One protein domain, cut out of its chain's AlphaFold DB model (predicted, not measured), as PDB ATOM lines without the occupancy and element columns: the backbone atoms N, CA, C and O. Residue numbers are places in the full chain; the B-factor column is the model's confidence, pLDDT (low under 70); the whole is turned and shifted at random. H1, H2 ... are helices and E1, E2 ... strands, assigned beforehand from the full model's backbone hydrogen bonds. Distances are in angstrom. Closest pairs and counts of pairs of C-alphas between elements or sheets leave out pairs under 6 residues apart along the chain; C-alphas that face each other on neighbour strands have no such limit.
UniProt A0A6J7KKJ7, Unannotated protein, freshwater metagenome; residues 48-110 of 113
ATOM      1  N   ARG A  48     375.812 455.720 365.930       80.88
ATOM      2  CA  ARG A  48     375.147 456.809 365.183       80.88
ATOM      3  C   ARG A  48     376.034 458.025 364.885       80.88
ATOM      4  O   ARG A  48     375.629 458.884 364.121       80.88
ATOM      5  N   GLU A  49     377.157 458.176 365.582       83.00
ATOM      6  CA  GLU A  49     378.068 459.308 365.377       83.00
ATOM      7  C   GLU A  49     379.111 458.900 364.335       83.00
ATOM      8  O   GLU A  49     379.862 457.959 364.614       83.00
ATOM      9  N   PRO A  50     379.177 459.579 363.175       83.19
ATOM     10  CA  PRO A  50     380.278 459.391 362.248       83.19
ATOM     11  C   PRO A  50     381.581 459.832 362.912       83.19
ATOM     12  O   PRO A  50     381.630 460.798 363.680       83.19
ATOM     13  N   MET A  51     382.653 459.105 362.628       86.31
ATOM     14  CA  MET A  51     383.963 459.356 363.213       86.31
ATOM     15  C   MET A  51     385.009 459.475 362.120       86.31
ATOM     16  O   MET A  51     384.888 458.888 361.048       86.31
ATOM     17  N   LYS A  52     386.097 460.185 362.425       89.00
ATOM     18  CA  LYS A  52     387.280 460.150 361.566       89.00
ATOM     19  C   LYS A  52     387.781 458.705 361.448       89.00
ATOM     20  O   LYS A  52     387.746 457.988 362.458       89.00
ATOM     21  N   PRO A  53     388.331 458.295 360.290       87.75
ATOM     22  CA  PRO A  53     388.826 456.939 360.084       87.75
ATOM     23  C   PRO A  53     389.747 456.468 361.212       87.75
ATOM     24  O   PRO A  53     389.542 455.392 361.769       87.75
ATOM     25  N   SER A  54     390.712 457.291 361.627       89.00
ATOM     26  CA  SER A  54     391.651 456.945 362.702       89.00
ATOM     27  C   SER A  54     390.955 456.642 364.035       89.00
ATOM     28  O   SER A  54     391.285 455.658 364.696       89.00
ATOM     29  N   SER A  55     389.956 457.441 364.417       87.38
ATOM     30  CA  SER A  55     389.176 457.233 365.641       87.38
ATOM     31  C   SER A  55     388.302 455.981 365.559       87.38
ATOM     32  O   SER A  55     388.274 455.204 366.512       87.38
ATOM     33  N   ALA A  56     387.648 455.751 364.416       88.12
ATOM     34  CA  ALA A  56     386.829 454.564 364.179       88.12
ATOM     35  C   ALA A  56     387.657 453.273 364.300       88.12
ATOM     36  O   ALA A  56     387.283 452.354 365.031       88.12
ATOM     37  N   HIS A  57     388.830 453.234 363.659       88.31
ATOM     38  CA  HIS A  57     389.748 452.095 363.729       88.31
ATOM     39  C   HIS A  57     390.293 451.875 365.144       88.31
ATOM     40  O   HIS A  57     390.392 450.729 365.592       88.31
ATOM     41  N   GLN A  58     390.610 452.952 365.872       88.19
ATOM     42  CA  GLN A  58     391.072 452.857 367.256       88.19
ATOM     43  C   GLN A  58     389.994 452.257 368.166       88.19
ATOM     44  O   GLN A  58     390.279 451.324 368.913       88.19
ATOM     45  N   ILE A  59     388.753 452.740 368.066       87.19
ATOM     46  CA  ILE A  59     387.613 452.220 368.837       87.19
ATOM     47  C   ILE A  59     387.352 450.752 368.495       87.19
ATOM     48  O   ILE A  59     387.213 449.929 369.397       87.19
ATOM     49  N   ALA A  60     387.342 450.404 367.207       88.88
ATOM     50  CA  ALA A  60     387.175 449.028 366.752       88.88
ATOM     51  C   ALA A  60     388.276 448.102 367.309       88.88
ATOM     52  O   ALA A  60     388.012 446.989 367.764       88.88
ATOM     53  N   SER A  61     389.529 448.564 367.312       87.69
ATOM     54  CA  SER A  61     390.661 447.832 367.892       87.69
ATOM     55  C   SER A  61     390.532 447.656 369.409       87.69
ATOM     56  O   SER A  61     390.721 446.553 369.936       87.69
ATOM     57  N   ASP A  62     390.149 448.724 370.113       85.88
ATOM     58  CA  ASP A  62     389.960 448.716 371.561       85.88
ATOM     59  C   ASP A  62     388.814 447.784 371.979       85.88
ATOM     60  O   ASP A  62     388.966 447.045 372.950       85.88
ATOM     61  N   LEU A  63     387.710 447.753 371.225       87.31
ATOM     62  CA  LEU A  63     386.577 446.850 371.459       87.31
ATOM     63  C   LEU A  63     386.941 445.385 371.212       87.31
ATOM     64  O   LEU A  63     386.655 444.535 372.053       87.31
ATOM     65  N   ARG A  64     387.634 445.071 370.109       86.69
ATOM     66  CA  ARG A  64     388.111 443.698 369.851       86.69
ATOM     67  C   ARG A  64     389.047 443.205 370.949       86.69
ATOM     68  O   ARG A  64     389.022 442.030 371.309       86.69
ATOM     69  N   SER A  65     389.840 444.110 371.514       85.50
ATOM     70  CA  SER A  65     390.791 443.816 372.590       85.50
ATOM     71  C   SER A  65     390.199 443.965 373.997       85.50
ATOM     72  O   SER A  65     390.919 443.752 374.972       85.50
ATOM     73  N   ALA A  66     388.915 444.317 374.125       83.12
ATOM     74  CA  ALA A  66     388.262 444.608 375.400       83.12
ATOM     75  C   ALA A  66     388.374 443.454 376.403       83.12
ATOM     76  O   ALA A  66     388.729 443.680 377.556       83.12
ATOM     77  N   HIS A  67     388.187 442.215 375.939       80.12
ATOM     78  CA  HIS A  67     388.327 441.001 376.747       80.12
ATOM     79  C   HIS A  67     389.711 440.829 377.401       80.12
ATOM     80  O   HIS A  67     389.833 440.074 378.360       80.12
ATOM     81  N   ARG A  68     390.757 441.502 376.895       77.56
ATOM     82  CA  ARG A  68     392.141 441.403 377.400       77.56
ATOM     83  C   ARG A  68     392.535 442.540 378.334       77.56
ATOM     84  O   ARG A  68     393.615 442.494 378.919       77.56
ATOM     85  N   ARG A  69     391.735 443.604 378.422       67.69
ATOM     86  CA  ARG A  69     392.081 444.798 379.201       67.69
ATOM     87  C   ARG A  69     391.334 444.793 380.527       67.69
ATOM     88  O   ARG A  69     390.159 444.450 380.590       67.69
ATOM     89  N   ALA A  70     392.017 445.235 381.582       62.47
ATOM     90  CA  ALA A  70     391.356 445.547 382.841       62.47
ATOM     91  C   ALA A  70     390.292 446.644 382.599       62.47
ATOM     92  O   ALA A  70     390.606 447.615 381.897       62.47
ATOM     93  N   PRO A  71     389.076 446.532 383.168       62.78
ATOM     94  CA  PRO A  71     387.987 447.493 382.962       62.78
ATOM     95  C   PRO A  71     388.407 448.936 383.269       62.78
ATOM     96  O   PRO A  71     388.040 449.857 382.542       62.78
ATOM     97  N   ASP A  72     389.279 449.112 384.264       63.09
ATOM     98  CA  ASP A  72     389.786 450.412 384.719       63.09
ATOM     99  C   ASP A  72     390.742 451.086 383.724       63.09
ATOM    100  O   ASP A  72     390.979 452.290 383.792       63.09
ATOM    101  N   LYS A  73     391.284 450.324 382.766       62.19
ATOM    102  CA  LYS A  73     392.134 450.837 381.681       62.19
ATOM    103  C   LYS A  73     391.351 451.091 380.393       62.19
ATOM    104  O   LYS A  73     391.925 451.562 379.408       62.19
ATOM    105  N   SER A  74     390.055 450.772 380.364       63.53
ATOM    106  CA  SER A  74     389.219 451.030 379.198       63.53
ATOM    107  C   SER A  74     388.765 452.487 379.172       63.53
ATOM    108  O   SER A  74     388.106 452.976 380.087       63.53
ATOM    109  N   ARG A  75     389.060 453.186 378.071       67.38
ATOM    110  CA  ARG A  75     388.530 454.537 377.812       67.38
ATOM    111  C   ARG A  75     387.011 454.532 377.593       67.38
ATOM    112  O   ARG A  75     386.359 455.562 377.740       67.38
ATOM    113  N   MET A  76     386.442 453.374 377.254       72.12
ATOM    114  CA  MET A  76     385.019 453.195 376.984       72.12
ATOM    115  C   MET A  76     384.316 452.659 378.228       72.12
ATOM    116  O   MET A  76     384.356 451.464 378.530       72.12
ATOM    117  N   ARG A  77     383.648 453.560 378.955       77.50
ATOM    118  CA  ARG A  77     382.836 453.184 380.116       77.50
ATOM    119  C   ARG A  77     381.698 452.256 379.700       77.50
ATOM    120  O   ARG A  77     380.970 452.567 378.760       77.50
ATOM    121  N   GLY A  78     381.515 451.184 380.465       78.19
ATOM    122  CA  GLY A  78     380.427 450.225 380.292       78.19
ATOM    123  C   GLY A  78     380.828 448.914 379.625       78.19
ATOM    124  O   GLY A  78     379.965 448.052 379.513       78.19
ATOM    125  N   ILE A  79     382.090 448.746 379.214       82.50
ATOM    126  CA  ILE A  79     382.669 447.443 378.848       82.50
ATOM    127  C   ILE A  79     382.888 446.626 380.125       82.50
ATOM    128  O   ILE A  79     383.448 447.143 381.091       82.50
ATOM    129  N   LEU A  80     382.441 445.372 380.129       82.69
ATOM    130  CA  LEU A  80     382.615 444.439 381.239       82.69
ATOM    131  C   LEU A  80     383.807 443.515 380.972       82.69
ATOM    132  O   LEU A  80     384.173 443.253 379.823       82.69
ATOM    133  N   LEU A  81     384.421 443.018 382.048       80.12
ATOM    134  CA  LEU A  81     385.527 442.070 381.948       80.12
ATOM    135  C   LEU A  81     385.070 440.805 381.206       80.12
ATOM    136  O   LEU A  81     383.980 440.289 381.447       80.12
ATOM    137  N   GLY A  82     385.911 440.325 380.292       81.75
ATOM    138  CA  GLY A  82     385.611 439.151 379.477       81.75
ATOM    139  C   GLY A  82     384.642 439.410 378.322       81.75
ATOM    140  O   GLY A  82     384.422 438.494 377.538       81.75
ATOM    141  N   ASP A  83     384.090 440.618 378.152       87.31
ATOM    142  CA  ASP A  83     383.263 440.916 376.980       87.31
ATOM    143  C   ASP A  83     384.034 440.698 375.672       87.31
ATOM    144  O   ASP A  83     385.074 441.320 375.420       87.31
ATOM    145  N   ARG A  84     383.451 439.900 374.782       89.25
ATOM    146  CA  ARG A  84     383.930 439.710 373.421       89.25
ATOM    147  C   ARG A  84     383.050 440.482 372.448       89.25
ATOM    148  O   ARG A  84     381.842 440.263 372.356       89.25
ATOM    149  N   TRP A  85     383.701 441.351 371.686       90.19
ATOM    150  CA  TRP A  85     383.073 442.186 370.675       90.19
ATOM    151  C   TRP A  85     383.666 441.885 369.308       90.19
ATOM    152  O   TRP A  85     384.879 441.709 369.166       90.19
ATOM    153  N   GLU A  86     382.810 441.893 368.300       92.00
ATOM    154  CA  GLU A  86     383.228 442.020 366.911       92.00
ATOM    155  C   GLU A  86     382.878 443.408 366.406       92.00
ATOM    156  O   GLU A  86     381.860 443.982 366.796       92.00
ATOM    157  N   THR A  87     383.744 443.952 365.557       92.62
ATOM    158  CA  THR A  87     383.614 445.318 365.058       92.62
ATOM    159  C   THR A  87     383.990 445.407 363.594       92.62
ATOM    160  O   THR A  87     384.995 444.818 363.192       92.62
ATOM    161  N   VAL A  88     383.261 446.224 362.845       90.88
ATOM    162  CA  VAL A  88     383.574 446.606 361.465       90.88
ATOM    163  C   VAL A  88     383.583 448.129 361.402       90.88
ATOM    164  O   VAL A  88     382.682 448.765 361.940       90.88
ATOM    165  N   ALA A  89     384.611 448.720 360.800       87.88
ATOM    166  CA  ALA A  89     384.664 450.152 360.532       87.88
ATOM    167  C   ALA A  89     384.506 450.334 359.023       87.88
ATOM    168  O   ALA A  89     385.341 449.831 358.276       87.88
ATOM    169  N   ASP A  90     383.428 450.987 358.597       85.31
ATOM    170  CA  ASP A  90     383.101 451.128 357.179       85.31
ATOM    171  C   ASP A  90     382.457 452.486 356.874       85.31
ATOM    172  O   ASP A  90     381.858 453.126 357.743       85.31
ATOM    173  N   THR A  91     382.603 452.934 355.635       83.31
ATOM    174  CA  THR A  91     381.960 454.138 355.101       83.31
ATOM    175  C   THR A  91     380.589 453.777 354.542       83.31
ATOM    176  O   THR A  91     380.430 452.726 353.924       83.31
ATOM    177  N   LEU A  92     379.584 454.637 354.726       77.25
ATOM    178  CA  LEU A  92     378.290 454.410 354.082       77.25
ATOM    179  C   LEU A  92     378.398 454.642 352.565       77.25
ATOM    180  O   LEU A  92     379.119 455.545 352.131       77.25
ATOM    181  N   PRO A  93     377.680 453.857 351.740       71.31
ATOM    182  CA  PRO A  93     377.687 454.047 350.297       71.31
ATOM    183  C   PRO A  93     377.135 455.435 349.951       71.31
ATOM    184  O   PRO A  93     375.991 455.752 350.269       71.31
ATOM    185  N   GLY A  94     377.958 456.255 349.297       69.81
ATOM    186  CA  GLY A  94     377.613 457.629 348.915       69.81
ATOM    187  C   GLY A  94     378.049 458.711 349.907       69.81
ATOM    188  O   GLY A  94     377.867 459.889 349.604       69.81
ATOM    189  N   GLU A  95     378.651 458.355 351.046       70.12
ATOM    190  CA  GLU A  95     379.275 459.333 351.943       70.12
ATOM    191  C   GLU A  95     380.761 459.552 351.635       70.12
ATOM    192  O   GLU A  95     381.452 458.697 351.079       70.12
ATOM    193  N   SER A  96     381.260 460.733 352.004       70.56
ATOM    194  CA  SER A  96     382.680 461.069 351.917       70.56
ATOM    195  C   SER A  96     383.527 460.091 352.734       70.56
ATOM    196  O   SER A  96     383.178 459.773 353.871       70.56
ATOM    197  N   THR A  97     384.702 459.720 352.219       70.62
ATOM    198  CA  THR A  97     385.681 458.838 352.890       70.62
ATOM    199  C   THR A  97     386.201 459.369 354.232       70.62
ATOM    200  O   THR A  97     386.884 458.656 354.966       70.62
ATOM    201  N   ASP A  98     385.881 460.618 354.562       81.81
ATOM    202  CA  ASP A  98     386.286 461.291 355.795       81.81
ATOM    203  C   ASP A  98     385.422 460.913 357.008       81.81
ATOM    204  O   ASP A  98     385.795 461.212 358.147       81.81
ATOM    205  N   GLN A  99     384.286 460.243 356.779       83.69
ATOM    206  CA  GLN A  99     383.362 459.805 357.821       83.69
ATOM    207  C   GLN A  99     383.185 458.291 357.776       83.69
ATOM    208  O   GLN A  99     382.668 457.716 356.823       83.69
ATOM    209  N   VAL A 100     383.633 457.637 358.843       86.38
ATOM    210  CA  VAL A 100     383.570 456.189 359.014       86.38
ATOM    211  C   VAL A 100     382.624 455.877 360.160       86.38
ATOM    212  O   VAL A 100     382.684 456.486 361.234       86.38
ATOM    213  N   TYR A 101     381.775 454.884 359.940       89.06
ATOM    214  CA  TYR A 101     380.867 454.353 360.936       89.06
ATOM    215  C   TYR A 101     381.432 453.065 361.505       89.06
ATOM    216  O   TYR A 101     381.994 452.231 360.797       89.06
ATOM    217  N   VAL A 102     381.250 452.883 362.808       89.38
ATOM    218  CA  VAL A 102     381.618 451.638 363.474       89.38
ATOM    219  C   VAL A 102     380.358 450.824 363.699       89.38
ATOM    220  O   VAL A 102     379.401 451.283 364.322       89.38
ATOM    221  N   TRP A 103     380.380 449.598 363.213       91.38
ATOM    222  CA  TRP A 103     379.440 448.549 363.550       91.38
ATOM    223  C   TRP A 103     380.060 447.682 364.631       91.38
ATOM    224  O   TRP A 103     381.243 447.351 364.568       91.38
ATOM    225  N   LEU A 104     379.266 447.308 365.621       92.69
ATOM    226  CA  LEU A 104     379.675 446.413 366.688       92.69
ATOM    227  C   LEU A 104     378.594 445.372 366.942       92.69
ATOM    228  O   LEU A 104     377.403 445.658 366.826       92.69
ATOM    229  N   ARG A 105     379.013 444.177 367.342       92.81
ATOM    230  CA  ARG A 105     378.120 443.167 367.905       92.81
ATOM    231  C   ARG A 105     378.740 442.524 369.129       92.81
ATOM    232  O   ARG A 105     379.952 442.299 369.185       92.81
ATOM    233  N   PHE A 106     377.893 442.232 370.104       92.06
ATOM    234  CA  PHE A 106     378.294 441.468 371.273       92.06
ATOM    235  C   PHE A 106     378.278 439.980 370.924       92.06
ATOM    236  O   PHE A 106     377.250 439.466 370.485       92.06
ATOM    237  N   VAL A 107     379.409 439.300 371.095       90.56
ATOM    238  CA  VAL A 107     379.552 437.874 370.760       90.56
ATOM    239  C   VAL A 107     379.342 436.994 371.989       90.56
ATOM    240  O   VAL A 107     378.850 435.877 371.872       90.56
ATOM    241  N   GLY A 108     379.693 437.489 373.175       87.62
ATOM    242  CA  GLY A 108     379.560 436.748 374.422       87.62
ATOM    243  C   GLY A 108     380.632 437.132 375.429       87.62
ATOM    244  O   GLY A 108     381.379 438.089 375.229       87.62
ATOM    245  N   HIS A 109     380.725 436.357 376.504       85.12
ATOM    246  CA  HIS A 109     381.783 436.500 377.495       85.12
ATOM    247  C   HIS A 109     382.813 435.385 377.316       85.12
ATOM    248  O   HIS A 109     382.456 434.210 377.267       85.12
ATOM    249  N   GLN A 110     384.091 435.739 377.238       73.75
ATOM    250  CA  GLN A 110     385.166 434.775 377.403       73.75
ATOM    251  C   GLN A 110     385.372 434.579 378.907       73.75
ATOM    252  O   GLN A 110     385.830 435.494 379.593       73.75
TER     253      GLN A 110
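AT A GLANCE: This is residues 48 to 110 of the 113 residues of the protein "Unannotated protein" of freshwater metagenome (UniProt A0A6J7KKJ7). A long two-stranded hairpin, E1 and E2, makes a narrow ribbon, and the single helix H1 packs lengthwise over one of its faces, closer to E1 than to E2. The loop of residues 65 to 82 lies at one end of this elongated shape, and the turn of residues 91 to 100 lies at the other. The printed part has 63 residues, with one named helix and two named strands in the order H1, E1, E2; the sheet, E1 - E2, is antiparallel, and the class is mixed, helices and strands, with under half of the residues in named elements. The whole is only just compact, close to loose, with a radius of gyration of the C-alphas of 12.5 A and spans of 37 by 21 by 15 A.

IN THESE COORDINATES: Strand E1 is residues 83 to 90, 22.3 A from first to last C-alpha, and begins at C-alpha 83 (383.263, 440.916, 376.980). Strand E2 is residues 101 to 109, 24.4 A long, and ends at C-alpha 109 (381.783, 436.500, 377.495). Helix H1 is residues 53 to 64, 16.5 A long, and begins at C-alpha 53 (388.826, 456.939, 360.084).

HOW THE PARTS SIT: E1 and E2 form a hairpin, antiparallel at 161 degrees between their directions. N 88 and O 103 are 2.9 A apart and N 105 and O 86 are 2.9 A apart, both within hydrogen-bond range. The closest C-alphas of H1 and E1 are those of Arg 64 and Trp 85, 5.3 A apart. The closest C-alphas of H1 and E2 are those of Ala 56 and Val 102, 6.0 A apart. In H1 every O i to N i+4 pair is within hydrogen-bond range.

THE WHOLE: The C-alphas of Ala 70 and Gly 94, the two farthest apart, are 38.5 A apart. The printed part has no cut. H1 to E1 is a long link of 18 residues, and E1 to E2 is a short link of 10 residues. The mean pLDDT of the printed part is 82.1, and it is under 70 at residues 69 to 75 and residue 94.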